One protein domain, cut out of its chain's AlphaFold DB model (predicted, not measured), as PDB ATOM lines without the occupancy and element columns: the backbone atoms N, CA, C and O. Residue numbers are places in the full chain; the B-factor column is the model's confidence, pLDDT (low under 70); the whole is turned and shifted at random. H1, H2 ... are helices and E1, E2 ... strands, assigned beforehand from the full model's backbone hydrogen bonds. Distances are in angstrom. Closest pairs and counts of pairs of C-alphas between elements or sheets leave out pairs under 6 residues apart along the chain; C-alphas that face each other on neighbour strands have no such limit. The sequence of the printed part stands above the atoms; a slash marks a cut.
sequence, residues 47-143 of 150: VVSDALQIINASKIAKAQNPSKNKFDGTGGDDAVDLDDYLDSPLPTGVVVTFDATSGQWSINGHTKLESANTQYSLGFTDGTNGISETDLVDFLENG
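AT A GLANCE: This is residues 47 to 143 of the 150 residues of an uncharacterized protein of Bacillus azotoformans LMG 9581 (UniProt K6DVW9). A small four-stranded sheet has one long helix, H1, crossing over one of its faces, and beyond the E4 edge two shorter helices lie toward one end: H3, packed on H1 through H1's residues 48 to 55, and H2, farther out. H2 at one end and the last residues of H1 at the other make the length. The printed part has 97 residues with three named helices and four named strands, in the order H1 E1 E2 E3 E4 H2 H3; the class is mixed, helices and strands. The sheet, also mixed, runs E2 E1 E3 E4, with E2 and E1 parallel and the other neighbours antiparallel. The whole is compact, with a radius of gyration of the C-alphas of 13.0 A and spans of 37 by 27 by 24 A.

IN THESE COORDINATES: The sheet holds E2, residues 79 to 81, E1, residues 70 to 72, E3, residues 95 to 99, 13.0 A long, and E4, residues 104 to 108, 13.5 A long. H1, residues 47 to 64, begins with C-alpha 47 at (247.434, 181.390, 198.289) and is 26.5 A long. H2 is residues 111 to 120, 14.3 A. H3, residues 133 to 142, 14.0 A, ends with C-alpha 142 at (232.651, 179.513, 193.413).

HOW THE PARTS SIT: E3 and E4 form a hairpin, antiparallel at 159 degrees, with N 97 and O 106 2.8 A apart, within hydrogen-bond range. E1 is antiparallel to E3, with N 96 and O 71 at 2.8 A, and parallel to E2, with N 80 and O 70 at 3.0 A. H1 is on the sheet at a height of 8.6 A, over E3 and E4, and runs across the strands, only just, at 61 degrees to E3 on the local plane; together they make two layers, a helix on one face of a sheet. The closest C-alphas of H1 and E3 are those of Ile 55 and Val 96, 6.7 A. H3 touches H1 with H1's residues 48 to 55 alone, closest at the C-alphas of Val 48 and Leu 136, 6.1 A; they run opposite ways at a tilt of 38 degrees, only just steep. H3 only grazes the sheet, with its residues 133 to 136. H1 and H2 only just touch, only at their ends, with 3 pairs of C-alphas within 8 A, the closest being those of Val 47 and Lys 112, 6.6 A. H2 is not on the sheet, and H2 and H3 are apart. Every O i to N i+4 pair is within hydrogen-bond range in H1 and H3; in H2 it is 3 of 6, with 3 of 7 O i to N i+3 pairs.

THE WHOLE: The C-alphas farthest apart are those of Gln 64 and Gln 119, 38.8 A. The printed part has no cut. The links E2 to E3, residues 82 to 94, and H2 to H3, residues 121 to 132, are long; in the second, residues 131 to 132 pair antiparallel with residues 106 to 107 of E4. The mean pLDDT of the printed part is 79.9, and residues 111 to 130 and residue 143 are under 70.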
ATOM      1  N   VAL A  47     246.984 179.993 198.411       83.25
ATOM      2  CA  VAL A  47     247.434 181.390 198.289       83.25
ATOM      3  C   VAL A  47     246.307 182.381 198.603       83.25
ATOM      4  O   VAL A  47     246.525 183.346 199.327       83.25
ATOM      5  N   VAL A  48     245.093 182.137 198.107       84.38
ATOM      6  CA  VAL A  48     243.929 182.992 198.401       84.38
ATOM      7  C   VAL A  48     243.546 182.922 199.883       84.38
ATOM      8  O   VAL A  48     243.251 183.944 200.496       84.38
ATOM      9  N   SER A  49     243.609 181.734 200.489       88.88
ATOM     10  CA  SER A  49     243.387 181.573 201.927       88.88
ATOM     11  C   SER A  49     244.418 182.333 202.764       88.88
ATOM     12  O   SER A  49     244.047 182.876 203.800       88.88
ATOM     13  N   ASP A  50     245.681 182.366 202.342       88.69
ATOM     14  CA  ASP A  50     246.749 183.131 203.000       88.69
ATOM     15  C   ASP A  50     246.456 184.640 202.943       88.69
ATOM     16  O   ASP A  50     246.469 185.328 203.962       88.69
ATOM     17  N   ALA A  51     246.046 185.146 201.777       88.06
ATOM     18  CA  ALA A  51     245.620 186.537 201.621       88.06
ATOM     19  C   ALA A  51     244.441 186.911 202.545       88.06
ATOM     20  O   ALA A  51     244.458 187.968 203.175       88.06
ATOM     21  N   LEU A  52     243.442 186.031 202.688       90.50
ATOM     22  CA  LEU A  52     242.327 186.245 203.620       90.50
ATOM     23  C   LEU A  52     242.766 186.232 205.088       90.50
ATOM     24  O   LEU A  52     242.224 186.988 205.893       90.50
ATOM     25  N   GLN A  53     243.747 185.405 205.458       92.94
ATOM     26  CA  GLN A  53     244.311 185.424 206.813       92.94
ATOM     27  C   GLN A  53     244.967 186.777 207.118       92.94
ATOM     28  O   GLN A  53     244.710 187.348 208.178       92.94
ATOM     29  N   ILE A  54     245.712 187.337 206.163       92.62
ATOM     30  CA  ILE A  54     246.325 188.670 206.283       92.62
ATOM     31  C   ILE A  54     245.249 189.765 206.424       92.62
ATOM     32  O   ILE A  54     245.367 190.654 207.273       92.62
ATOM     33  N   ILE A  55     244.161 189.694 205.649       93.31
ATOM     34  CA  ILE A  55     243.028 190.630 205.779       93.31
ATOM     35  C   ILE A  55     242.365 190.505 207.158       93.31
ATOM     36  O   ILE A  55     242.060 191.515 207.793       93.31
ATOM     37  N   ASN A  56     242.185 189.286 207.667       95.06
ATOM     38  CA  ASN A  56     241.618 189.066 208.997       95.06
ATOM     39  C   ASN A  56     242.507 189.632 210.113       95.06
ATOM     40  O   ASN A  56     241.991 190.269 211.031       95.06
ATOM     41  N   ALA A  57     243.829 189.486 210.011       94.81
ATOM     42  CA  ALA A  57     244.761 190.151 210.920       94.81
ATOM     43  C   ALA A  57     244.628 191.683 210.832       94.81
ATOM     44  O   ALA A  57     244.545 192.370 211.851       94.81
ATOM     45  N   SER A  58     244.480 192.217 209.616       94.56
ATOM     46  CA  SER A  58     244.297 193.657 209.386       94.56
ATOM     47  C   SER A  58     242.995 194.187 210.001       94.56
ATOM     48  O   SER A  58     242.961 195.302 210.520       94.56
ATOM     49  N   LYS A  59     241.923 193.383 210.030       95.44
ATOM     50  CA  LYS A  59     240.671 193.722 210.732       95.44
ATOM     51  C   LYS A  59     240.871 193.857 212.239       95.44
ATOM     52  O   LYS A  59     240.322 194.777 212.848       95.44
ATOM     53  N   ILE A  60     241.672 192.977 212.840       95.38
ATOM     54  CA  ILE A  60     242.029 193.064 214.263       95.38
ATOM     55  C   ILE A  60     242.856 194.334 214.510       95.38
ATOM     56  O   ILE A  60     242.530 195.116 215.405       95.38
ATOM     57  N   ALA A  61     243.856 194.594 213.665       94.81
ATOM     58  CA  ALA A  61     244.683 195.796 213.735       94.81
ATOM     59  C   ALA A  61     243.860 197.092 213.592       94.81
ATOM     60  O   ALA A  61     244.076 198.053 214.335       94.81
ATOM     61  N   LYS A  62     242.861 197.113 212.700       94.56
ATOM     62  CA  LYS A  62     241.915 198.229 212.519       94.56
ATOM     63  C   LYS A  62     241.056 198.475 213.749       94.56
ATOM     64  O   LYS A  62     240.806 199.631 214.085       94.56
ATOM     65  N   ALA A  63     240.600 197.416 214.415       94.50
ATOM     66  CA  ALA A  63     239.798 197.548 215.627       94.50
ATOM     67  C   ALA A  63     240.580 198.245 216.755       94.50
ATOM     68  O   ALA A  63     239.997 199.004 217.525       94.50
ATOM     69  N   GLN A  64     241.898 198.032 216.820       94.31
ATOM     70  CA  GLN A  64     242.786 198.715 217.766       94.31
ATOM     71  C   GLN A  64     243.202 200.115 217.283       94.31
ATOM     72  O   GLN A  64     243.431 201.010 218.095       94.31
ATOM     73  N   ASN A  65     243.243 200.326 215.964       92.06
ATOM     74  CA  ASN A  65     243.680 201.564 215.320       92.06
ATOM     75  C   ASN A  65     242.590 202.124 214.381       92.06
ATOM     76  O   ASN A  65     242.764 202.140 213.156       92.06
ATOM     77  N   PRO A  66     241.457 202.626 214.915       90.62
ATOM     78  CA  PRO A  66     240.275 202.957 214.115       90.62
ATOM     79  C   PRO A  66     240.494 204.093 213.107       90.62
ATOM     80  O   PRO A  66     239.757 204.187 212.127       90.62
ATOM     81  N   SER A  67     241.518 204.931 213.290       91.81
ATOM     82  CA  SER A  67     241.858 206.016 212.357       91.81
ATOM     83  C   SER A  67     242.725 205.568 211.176       91.81
ATOM     84  O   SER A  67     242.893 206.331 210.230       91.81
ATOM     85  N   LYS A  68     243.296 204.358 211.213       92.44
ATOM     86  CA  LYS A  68     244.219 203.866 210.180       92.44
ATOM     87  C   LYS A  68     243.479 203.038 209.145       92.44
ATOM     88  O   LYS A  68     242.642 202.218 209.507       92.44
ATOM     89  N   ASN A  69     243.778 203.250 207.870       93.12
ATOM     90  CA  ASN A  69     243.150 202.538 206.752       93.12
ATOM     91  C   ASN A  69     244.150 201.719 205.931       93.12
ATOM     92  O   ASN A  69     243.749 201.054 204.983       93.12
ATOM     93  N   LYS A  70     245.435 201.756 206.289       92.81
ATOM     94  CA  LYS A  70     246.514 201.034 205.620       92.81
ATOM     95  C   LYS A  70     247.238 200.140 206.627       92.81
ATOM     96  O   LYS A  70     247.456 200.550 207.768       92.81
ATOM     97  N   PHE A  71     247.600 198.942 206.188       93.38
ATOM     98  CA  PHE A  71     248.271 197.916 206.983       93.38
ATOM     99  C   PHE A  71     249.386 197.309 206.125       93.38
ATOM    100  O   PHE A  71     249.130 196.880 204.998       93.38
ATOM    101  N   ASP A  72     250.620 197.328 206.615       91.81
ATOM    102  CA  ASP A  72     251.805 196.808 205.919       91.81
ATOM    103  C   ASP A  72     252.819 196.248 206.931       91.81
ATOM    104  O   ASP A  72     252.562 196.298 208.123       91.81
ATOM    105  N   GLY A  73     253.940 195.680 206.479       89.50
ATOM    106  CA  GLY A  73     254.966 195.081 207.359       89.50
ATOM    107  C   GLY A  73     256.048 196.061 207.826       89.50
ATOM    108  O   GLY A  73     257.180 195.665 208.080       89.50
ATOM    109  N   THR A  74     255.772 197.365 207.782       87.62
ATOM    110  CA  THR A  74     256.736 198.414 208.165       87.62
ATOM    111  C   THR A  74     256.167 199.388 209.183       87.62
ATOM    112  O   THR A  74     256.926 199.973 209.959       87.62
ATOM    113  N   GLY A  75     254.848 199.595 209.163       84.19
ATOM    114  CA  GLY A  75     254.187 200.624 209.949       84.19
ATOM    115  C   GLY A  75     254.580 202.045 209.530       84.19
ATOM    116  O   GLY A  75     255.429 202.280 208.668       84.19
ATOM    117  N   GLY A  76     253.920 203.038 210.125       84.88
ATOM    118  CA  GLY A  76     254.267 204.445 209.941       84.88
ATOM    119  C   GLY A  76     253.147 205.401 210.333       84.88
ATOM    120  O   GLY A  76     252.143 205.018 210.935       84.88
ATOM    121  N   ASP A  77     253.292 206.669 209.943       82.50
ATOM    122  CA  ASP A  77     252.315 207.711 210.280       82.50
ATOM    123  C   ASP A  77     250.933 207.457 209.668       82.50
ATOM    124  O   ASP A  77     249.937 207.866 210.254       82.50
ATOM    125  N   ASP A  78     250.839 206.705 208.570       86.12
ATOM    126  CA  ASP A  78     249.575 206.384 207.891       86.12
ATOM    127  C   ASP A  78     249.264 204.881 207.828       86.12
ATOM    128  O   ASP A  78     248.214 204.495 207.311       86.12
ATOM    129  N   ALA A  79     250.131 204.027 208.384       90.38
ATOM    130  CA  ALA A  79     250.006 202.573 208.315       90.38
ATOM    131  C   ALA A  79     250.213 201.902 209.676       90.38
ATOM    132  O   ALA A  79     251.010 202.358 210.493       90.38
ATOM    133  N   VAL A  80     249.499 200.805 209.915       94.38
ATOM    134  CA  VAL A  80     249.769 199.917 211.054       94.38
ATOM    135  C   VAL A  80     250.729 198.827 210.606       94.38
ATOM    136  O   VAL A  80     250.527 198.252 209.535       94.38
ATOM    137  N   ASP A  81     251.738 198.552 211.433       94.12
ATOM    138  CA  ASP A  81     252.608 197.395 211.253       94.12
ATOM    139  C   ASP A  81     251.821 196.111 211.546       94.12
ATOM    140  O   ASP A  81     251.274 195.932 212.638       94.12
ATOM    141  N   LEU A  82     251.698 195.256 210.538       93.25
ATOM    142  CA  LEU A  82     250.931 194.024 210.599       93.25
ATOM    143  C   LEU A  82     251.760 192.847 211.126       93.25
ATOM    144  O   LEU A  82     251.170 191.829 211.494       93.25
ATOM    145  N   ASP A  83     253.085 192.985 211.220       91.81
ATOM    146  CA  ASP A  83     253.964 191.930 211.737       91.81
ATOM    147  C   ASP A  83     253.639 191.588 213.202       91.81
ATOM    148  O   ASP A  83     253.740 190.430 213.602       91.81
ATOM    149  N   ASP A  84     253.128 192.552 213.975       89.31
ATOM    150  CA  ASP A  84     252.657 192.349 215.355       89.31
ATOM    151  C   ASP A  84     251.371 191.502 215.461       89.31
ATOM    152  O   ASP A  84     251.009 191.035 216.545       89.31
ATOM    153  N   TYR A  85     250.650 191.312 214.351       91.69
ATOM    154  CA  TYR A  85     249.344 190.639 214.303       91.69
ATOM    155  C   TYR A  85     249.384 189.301 213.557       91.69
ATOM    156  O   TYR A  85     248.348 188.640 213.434       91.69
ATOM    157  N   LEU A  86     250.548 188.909 213.043       91.00
ATOM    158  CA  LEU A  86     250.743 187.698 212.256       91.00
ATOM    159  C   LEU A  86     251.742 186.763 212.941       91.00
ATOM    160  O   LEU A  86     252.720 187.193 213.540       91.00
ATOM    161  N   ASP A  87     251.541 185.455 212.779       89.94
ATOM    162  CA  ASP A  87     252.481 184.436 213.275       89.94
ATOM    163  C   ASP A  87     253.790 184.389 212.460       89.94
ATOM    164  O   ASP A  87     254.730 183.658 212.781       89.94
ATOM    165  N   SER A  88     253.852 185.107 211.341       88.19
ATOM    166  CA  SER A  88     255.012 185.195 210.456       88.19
ATOM    167  C   SER A  88     255.075 186.588 209.835       88.19
ATOM    168  O   SER A  88     254.018 187.148 209.542       88.19
ATOM    169  N   PRO A  89     256.286 187.132 209.604       86.94
ATOM    170  CA  PRO A  89     256.439 188.479 209.075       86.94
ATOM    171  C   PRO A  89     255.777 188.594 207.708       86.94
ATOM    172  O   PRO A  89     255.828 187.665 206.886       86.94
ATOM    173  N   LEU A  90     255.164 189.745 207.467       87.38
ATOM    174  CA  LEU A  90     254.466 190.021 206.234       87.38
ATOM    175  C   LEU A  90     255.470 190.020 205.068       87.38
ATOM    176  O   LEU A  90     256.540 190.634 205.151       87.38
ATOM    177  N   PRO A  91     255.162 189.351 203.942       82.88
ATOM    178  CA  PRO A  91     256.020 189.417 202.771       82.88
ATOM    179  C   PRO A  91     256.210 190.865 202.301       82.88
ATOM    180  O   PRO A  91     255.260 191.646 202.228       82.88
ATOM    181  N   THR A  92     257.444 191.221 201.940       82.19
ATOM    182  CA  THR A  92     257.780 192.580 201.498       82.19
ATOM    183  C   THR A  92     256.931 193.001 200.298       82.19
ATOM    184  O   THR A  92     256.800 192.253 199.331       82.19
ATOM    185  N   GLY A  93     256.392 194.221 200.350       79.25
ATOM    186  CA  GLY A  93     255.549 194.786 199.294       79.25
ATOM    187  C   GLY A  93     254.058 194.479 199.442       79.25
ATOM    188  O   GLY A  93     253.266 195.083 198.724       79.25
ATOM    189  N   VAL A  94     253.663 193.613 200.384       86.50
ATOM    190  CA  VAL A  94     252.249 193.369 200.683       86.50
ATOM    191  C   VAL A  94     251.659 194.539 201.462       86.50
ATOM    192  O   VAL A  94     252.217 194.977 202.466       86.50
ATOM    193  N   VAL A  95     250.506 195.025 201.007       88.62
ATOM    194  CA  VAL A  95     249.751 196.095 201.665       88.62
ATOM    195  C   VAL A  95     248.273 195.738 201.673       88.62
ATOM    196  O   VAL A  95     247.707 195.422 200.628       88.62
ATOM    197  N   VAL A  96     247.630 195.845 202.833       91.56
ATOM    198  CA  VAL A  96     246.172 195.772 202.967       91.56
ATOM    199  C   VAL A  96     245.610 197.178 203.151       91.56
ATOM    200  O   VAL A  96     246.139 197.984 203.916       91.56
ATOM    201  N   THR A  97     244.526 197.478 202.440       91.81
ATOM    202  CA  THR A  97     243.828 198.766 202.509       91.81
ATOM    203  C   THR A  97     242.353 198.557 202.826       91.81
ATOM    204  O   THR A  97     241.697 197.698 202.237       91.81
ATOM    205  N   PHE A  98     241.836 199.372 203.742       92.81
ATOM    206  CA  PHE A  98     240.419 199.484 204.059       92.81
ATOM    207  C   PHE A  98     239.864 200.792 203.490       92.81
ATOM    208  O   PHE A  98     240.289 201.879 203.891       92.81
ATOM    209  N   ASP A  99     238.896 200.704 202.585       89.50
ATOM    210  CA  ASP A  99     238.163 201.873 202.109       89.50
ATOM    211  C   ASP A  99     237.014 202.186 203.073       89.50
ATOM    212  O   ASP A  99     236.003 201.488 203.123       89.50
ATOM    213  N   ALA A 100     237.156 203.272 203.831       87.00
ATOM    214  CA  ALA A 100     236.147 203.720 204.789       87.00
ATOM    215  C   ALA A 100     234.834 204.192 204.134       87.00
ATOM    216  O   ALA A 100     233.819 204.286 204.823       87.00
ATOM    217  N   THR A 101     234.841 204.487 202.832       87.88
ATOM    218  CA  THR A 101     233.657 204.934 202.083       87.88
ATOM    219  C   THR A 101     232.791 203.747 201.682       87.88
ATOM    220  O   THR A 101     231.577 203.775 201.875       87.88
ATOM    221  N   SER A 102     233.411 202.701 201.129       86.25
ATOM    222  CA  SER A 102     232.707 201.496 200.676       86.25
ATOM    223  C   SER A 102     232.642 200.386 201.731       86.25
ATOM    224  O   SER A 102     231.866 199.446 201.582       86.25
ATOM    225  N   GLY A 103     233.431 200.483 202.804       88.00
ATOM    226  CA  GLY A 103     233.567 199.440 203.822       88.00
ATOM    227  C   GLY A 103     234.315 198.199 203.327       88.00
ATOM    228  O   GLY A 103     234.221 197.145 203.957       88.00
ATOM    229  N   GLN A 104     235.026 198.303 202.201       89.31
ATOM    230  CA  GLN A 104     235.671 197.173 201.541       89.31
ATOM    231  C   GLN A 104     237.147 197.040 201.917       89.31
ATOM    232  O   GLN A 104     237.855 198.023 202.147       89.31
ATOM    233  N   TRP A 105     237.603 195.792 201.945       91.25
ATOM    234  CA  TRP A 105     238.990 195.411 202.184       91.25
ATOM    235  C   TRP A 105     239.652 195.001 200.877       91.25
ATOM    236  O   TRP A 105     239.032 194.321 200.062       91.25
ATOM    237  N   SER A 106     240.912 195.386 200.690       89.00
ATOM    238  CA  SER A 106     241.716 194.983 199.536       89.00
ATOM    239  C   SER A 106     243.155 194.666 199.933       89.00
ATOM    240  O   SER A 106     243.681 195.260 200.873       89.00
ATOM    241  N   ILE A 107     243.794 193.739 199.220       86.88
ATOM    242  CA  ILE A 107     245.202 193.357 199.402       86.88
ATOM    243  C   ILE A 107     245.985 193.541 198.099       86.88
ATOM    244  O   ILE A 107     245.542 193.135 197.027       86.88
ATOM    245  N   ASN A 108     247.162 194.152 198.186       85.44
ATOM    246  CA  ASN A 108     248.075 194.392 197.070       85.44
ATOM    247  C   ASN A 108     249.459 193.789 197.363       85.44
ATOM    248  O   ASN A 108     249.811 193.606 198.526       85.44
ATOM    249  N   GLY A 109     250.235 193.477 196.322       76.81
ATOM    250  CA  GLY A 109     251.648 193.089 196.420       76.81
ATOM    251  C   GLY A 109     251.928 191.683 196.960       76.81
ATOM    252  O   GLY A 109     253.083 191.324 197.193       76.81
ATOM    253  N   HIS A 110     250.906 190.841 197.140       76.19
ATOM    254  CA  HIS A 110     251.101 189.427 197.469       76.19
ATOM    255  C   HIS A 110     251.553 188.681 196.210       76.19
ATOM    256  O   HIS A 110     250.761 188.183 195.419       76.19
ATOM    257  N   THR A 111     252.868 188.648 195.992       57.38
ATOM    258  CA  THR A 111     253.549 188.153 194.773       57.38
ATOM    259  C   THR A 111     253.139 186.747 194.308       57.38
ATOM    260  O   THR A 111     253.310 186.399 193.134       57.38
ATOM    261  N   LYS A 112     252.566 185.917 195.189       57.25
ATOM    262  CA  LYS A 112     252.027 184.595 194.828       57.25
ATOM    263  C   LYS A 112     250.651 184.676 194.156       57.25
ATOM    264  O   LYS A 112     250.347 183.807 193.341       57.25
ATOM    265  N   LEU A 113     249.866 185.721 194.426       55.12
ATOM    266  CA  LEU A 113     248.679 186.084 193.642       55.12
ATOM    267  C   LEU A 113     249.086 186.595 192.247       55.12
ATOM    268  O   LEU A 113     248.463 186.231 191.252       55.12
ATOM    269  N   GLU A 114     250.189 187.339 192.139       47.41
ATOM    270  CA  GLU A 114     250.716 187.822 190.849       47.41
ATOM    271  C   GLU A 114     251.383 186.720 190.007       47.41
ATOM    272  O   GLU A 114     251.281 186.710 188.784       47.41
ATOM    273  N   SER A 115     252.011 185.724 190.632       41.69
ATOM    274  CA  SER A 115     252.568 184.564 189.915       41.69
ATOM    275  C   SER A 115     251.480 183.617 189.387       41.69
ATOM    276  O   SER A 115     251.692 182.908 188.405       41.69
ATOM    277  N   ALA A 116     250.282 183.637 189.981       40.75
ATOM    278  CA  ALA A 116     249.099 183.000 189.404       40.75
ATOM    279  C   ALA A 116     248.548 183.771 188.181       40.75
ATOM    280  O   ALA A 116     247.805 183.207 187.371       40.75
ATOM    281  N   ASN A 117     248.952 185.035 187.995       43.06
ATOM    282  CA  ASN A 117     248.560 185.868 186.860       43.06
ATOM    283  C   ASN A 117     249.223 185.412 185.546       43.06
ATOM    284  O   ASN A 117     248.568 185.395 184.507       43.06
ATOM    285  N   THR A 118     250.481 184.953 185.572       42.97
ATOM    286  CA  THR A 118     251.225 184.611 184.341       42.97
ATOM    287  C   THR A 118     250.899 183.244 183.743       42.97
ATOM    288  O   THR A 118     251.154 183.043 182.557       42.97
ATOM    289  N   GLN A 119     250.300 182.313 184.496       44.47
ATOM    290  CA  GLN A 119     249.835 181.040 183.924       44.47
ATOM    291  C   GLN A 119     248.319 180.908 183.817       44.47
ATOM    292  O   GLN A 119     247.860 180.120 182.992       44.47
ATOM    293  N   TYR A 120     247.529 181.672 184.581       44.09
ATOM    294  CA  TYR A 120     246.085 181.460 184.585       44.09
ATOM    295  C   TYR A 120     245.212 182.713 184.658       44.09
ATOM    296  O   TYR A 120     244.007 182.509 184.671       44.09
ATOM    297  N   SER A 121     245.725 183.953 184.600       40.47
ATOM    298  CA  SER A 121     244.903 185.184 184.566       40.47
ATOM    299  C   SER A 121     243.709 185.099 185.523       40.47
ATOM    300  O   SER A 121     242.578 184.806 185.117       40.47
ATOM    301  N   LEU A 122     243.947 185.367 186.805       45.06
ATOM    302  CA  LEU A 122     242.870 185.471 187.788       45.06
ATOM    303  C   LEU A 122     241.894 186.632 187.491       45.06
ATOM    304  O   LEU A 122     240.929 186.816 188.217       45.06
ATOM    305  N   GLY A 123     242.082 187.374 186.392       40.81
ATOM    306  CA  GLY A 123     241.143 188.400 185.948       40.81
ATOM    307  C   GLY A 123     241.036 189.553 186.940       40.81
ATOM    308  O   GLY A 123     240.029 190.244 186.942       40.81
ATOM    309  N   PHE A 124     242.045 189.749 187.788       53.28
ATOM    310  CA  PHE A 124     242.097 190.861 188.723       53.28
ATOM    311  C   PHE A 124     242.748 192.039 188.009       53.28
ATOM    312  O   PHE A 124     243.935 192.016 187.678       53.28
ATOM    313  N   THR A 125     241.908 193.002 187.646       38.97
ATOM    314  CA  THR A 125     242.285 194.125 186.796       38.97
ATOM    315  C   THR A 125     243.115 195.135 187.584       38.97
ATOM    316  O   THR A 125     242.673 195.662 188.597       38.97
ATOM    317  N   ASP A 126     244.281 195.411 187.007       40.66
ATOM    318  CA  ASP A 126     245.204 196.529 187.193       40.66
ATOM    319  C   ASP A 126     245.984 196.664 188.504       40.66
ATOM    320  O   ASP A 126     245.442 196.890 189.583       40.66
ATOM    321  N   GLY A 127     247.314 196.660 188.344       45.91
ATOM    322  CA  GLY A 127     248.363 196.861 189.352       45.91
ATOM    323  C   GLY A 127     248.391 198.247 190.009       45.91
ATOM    324  O   GLY A 127     249.456 198.757 190.348       45.91
ATOM    325  N   THR A 128     247.223 198.846 190.208       45.75
ATOM    326  CA  THR A 128     246.988 200.077 190.965       45.75
ATOM    327  C   THR A 128     245.921 199.911 192.049       45.75
ATOM    328  O   THR A 128     245.982 200.639 193.036       45.75
ATOM    329  N   ASN A 129     245.012 198.933 191.932       56.62
ATOM    330  CA  ASN A 129     243.968 198.660 192.923       56.62
ATOM    331  C   ASN A 129     244.122 197.213 193.419       56.62
ATOM    332  O   ASN A 129     244.120 196.282 192.623       56.62
ATOM    333  N   GLY A 130     244.315 197.016 194.727       69.94
ATOM    334  CA  GLY A 130     244.463 195.677 195.312       69.94
ATOM    335  C   GLY A 130     243.241 194.777 195.067       69.94
ATOM    336  O   GLY A 130     242.150 195.257 194.775       69.94
ATOM    337  N   ILE A 131     243.412 193.465 195.228       78.81
ATOM    338  CA  ILE A 131     242.336 192.472 195.086       78.81
ATOM    339  C   ILE A 131     241.381 192.606 196.274       78.81
ATOM    340  O   ILE A 131     241.846 192.624 197.417       78.81
ATOM    341  N   SER A 132     240.071 192.697 196.026       85.19
ATOM    342  CA  SER A 132     239.087 192.854 197.101       85.19
ATOM    343  C   SER A 132     238.888 191.559 197.899       85.19
ATOM    344  O   SER A 132     239.016 190.454 197.372       85.19
ATOM    345  N   GLU A 133     238.544 191.680 199.184       87.00
ATOM    346  CA  GLU A 133     238.176 190.528 200.018       87.00
ATOM    347  C   GLU A 133     237.011 189.742 199.406       87.00
ATOM    348  O   GLU A 133     237.025 188.514 199.419       87.00
ATOM    349  N   THR A 134     236.034 190.444 198.831       85.56
ATOM    350  CA  THR A 134     234.865 189.846 198.181       85.56
ATOM    351  C   THR A 134     235.280 188.940 197.026       85.56
ATOM    352  O   THR A 134     234.852 187.791 196.966       85.56
ATOM    353  N   ASP A 135     236.198 189.405 196.173       82.56
ATOM    354  CA  ASP A 135     236.710 188.618 195.047       82.56
ATOM    355  C   ASP A 135     237.499 187.382 195.516       82.56
ATOM    356  O   ASP A 135     237.429 186.311 194.904       82.56
ATOM    357  N   LEU A 136     238.248 187.504 196.618       83.62
ATOM    358  CA  LEU A 136     238.986 186.385 197.215       83.62
ATOM    359  C   LEU A 136     238.036 185.324 197.791       83.62
ATOM    360  O   LEU A 136     238.262 184.126 197.602       83.62
ATOM    361  N   VAL A 137     236.975 185.749 198.478       87.00
ATOM    362  CA  VAL A 137     235.942 184.846 199.008       87.00
ATOM    363  C   VAL A 137     235.210 184.151 197.861       87.00
ATOM    364  O   VAL A 137     235.120 182.920 197.852       87.00
ATOM    365  N   ASP A 138     234.796 184.904 196.842       84.44
ATOM    366  CA  ASP A 138     234.123 184.361 195.660       84.44
ATOM    367  C   ASP A 138     234.983 183.317 194.940       84.44
ATOM    368  O   ASP A 138     234.471 182.275 194.517       84.44
ATOM    369  N   PHE A 139     236.298 183.533 194.855       81.50
ATOM    370  CA  PHE A 139     237.220 182.551 194.287       81.50
ATOM    371  C   PHE A 139     237.246 181.232 195.077       81.50
ATOM    372  O   PHE A 139     237.307 180.147 194.484       81.50
ATOM    373  N   LEU A 140     237.214 181.282 196.414       83.69
ATOM    374  CA  LEU A 140     237.233 180.069 197.239       83.69
ATOM    375  C   LEU A 140     235.922 179.286 197.151       83.69
ATOM    376  O   LEU A 140     235.968 178.049 197.059       83.69
ATOM    377  N   GLU A 141     234.797 180.003 197.158       84.50
ATOM    378  CA  GLU A 141     233.445 179.438 197.166       84.50
ATOM    379  C   GLU A 141     233.014 178.934 195.787       84.50
ATOM    380  O   GLU A 141     232.579 177.790 195.643       84.50
ATOM    381  N   ASN A 142     233.178 179.764 194.756       78.50
ATOM    382  CA  ASN A 142     232.651 179.513 193.413       78.50
ATOM    383  C   ASN A 142     233.731 179.074 192.412       78.50
ATOM    384  O   ASN A 142     233.421 178.754 191.259       78.50
ATOM    385  N   GLY A 143     234.994 179.017 192.840       69.50
ATOM    386  CA  GLY A 143     236.125 178.754 191.961       69.50
ATOM    387  C   GLY A 143     236.420 179.943 191.050       69.50
ATOM    388  O   GLY A 143     235.984 181.065 191.284       69.50
TER     389      GLY A 143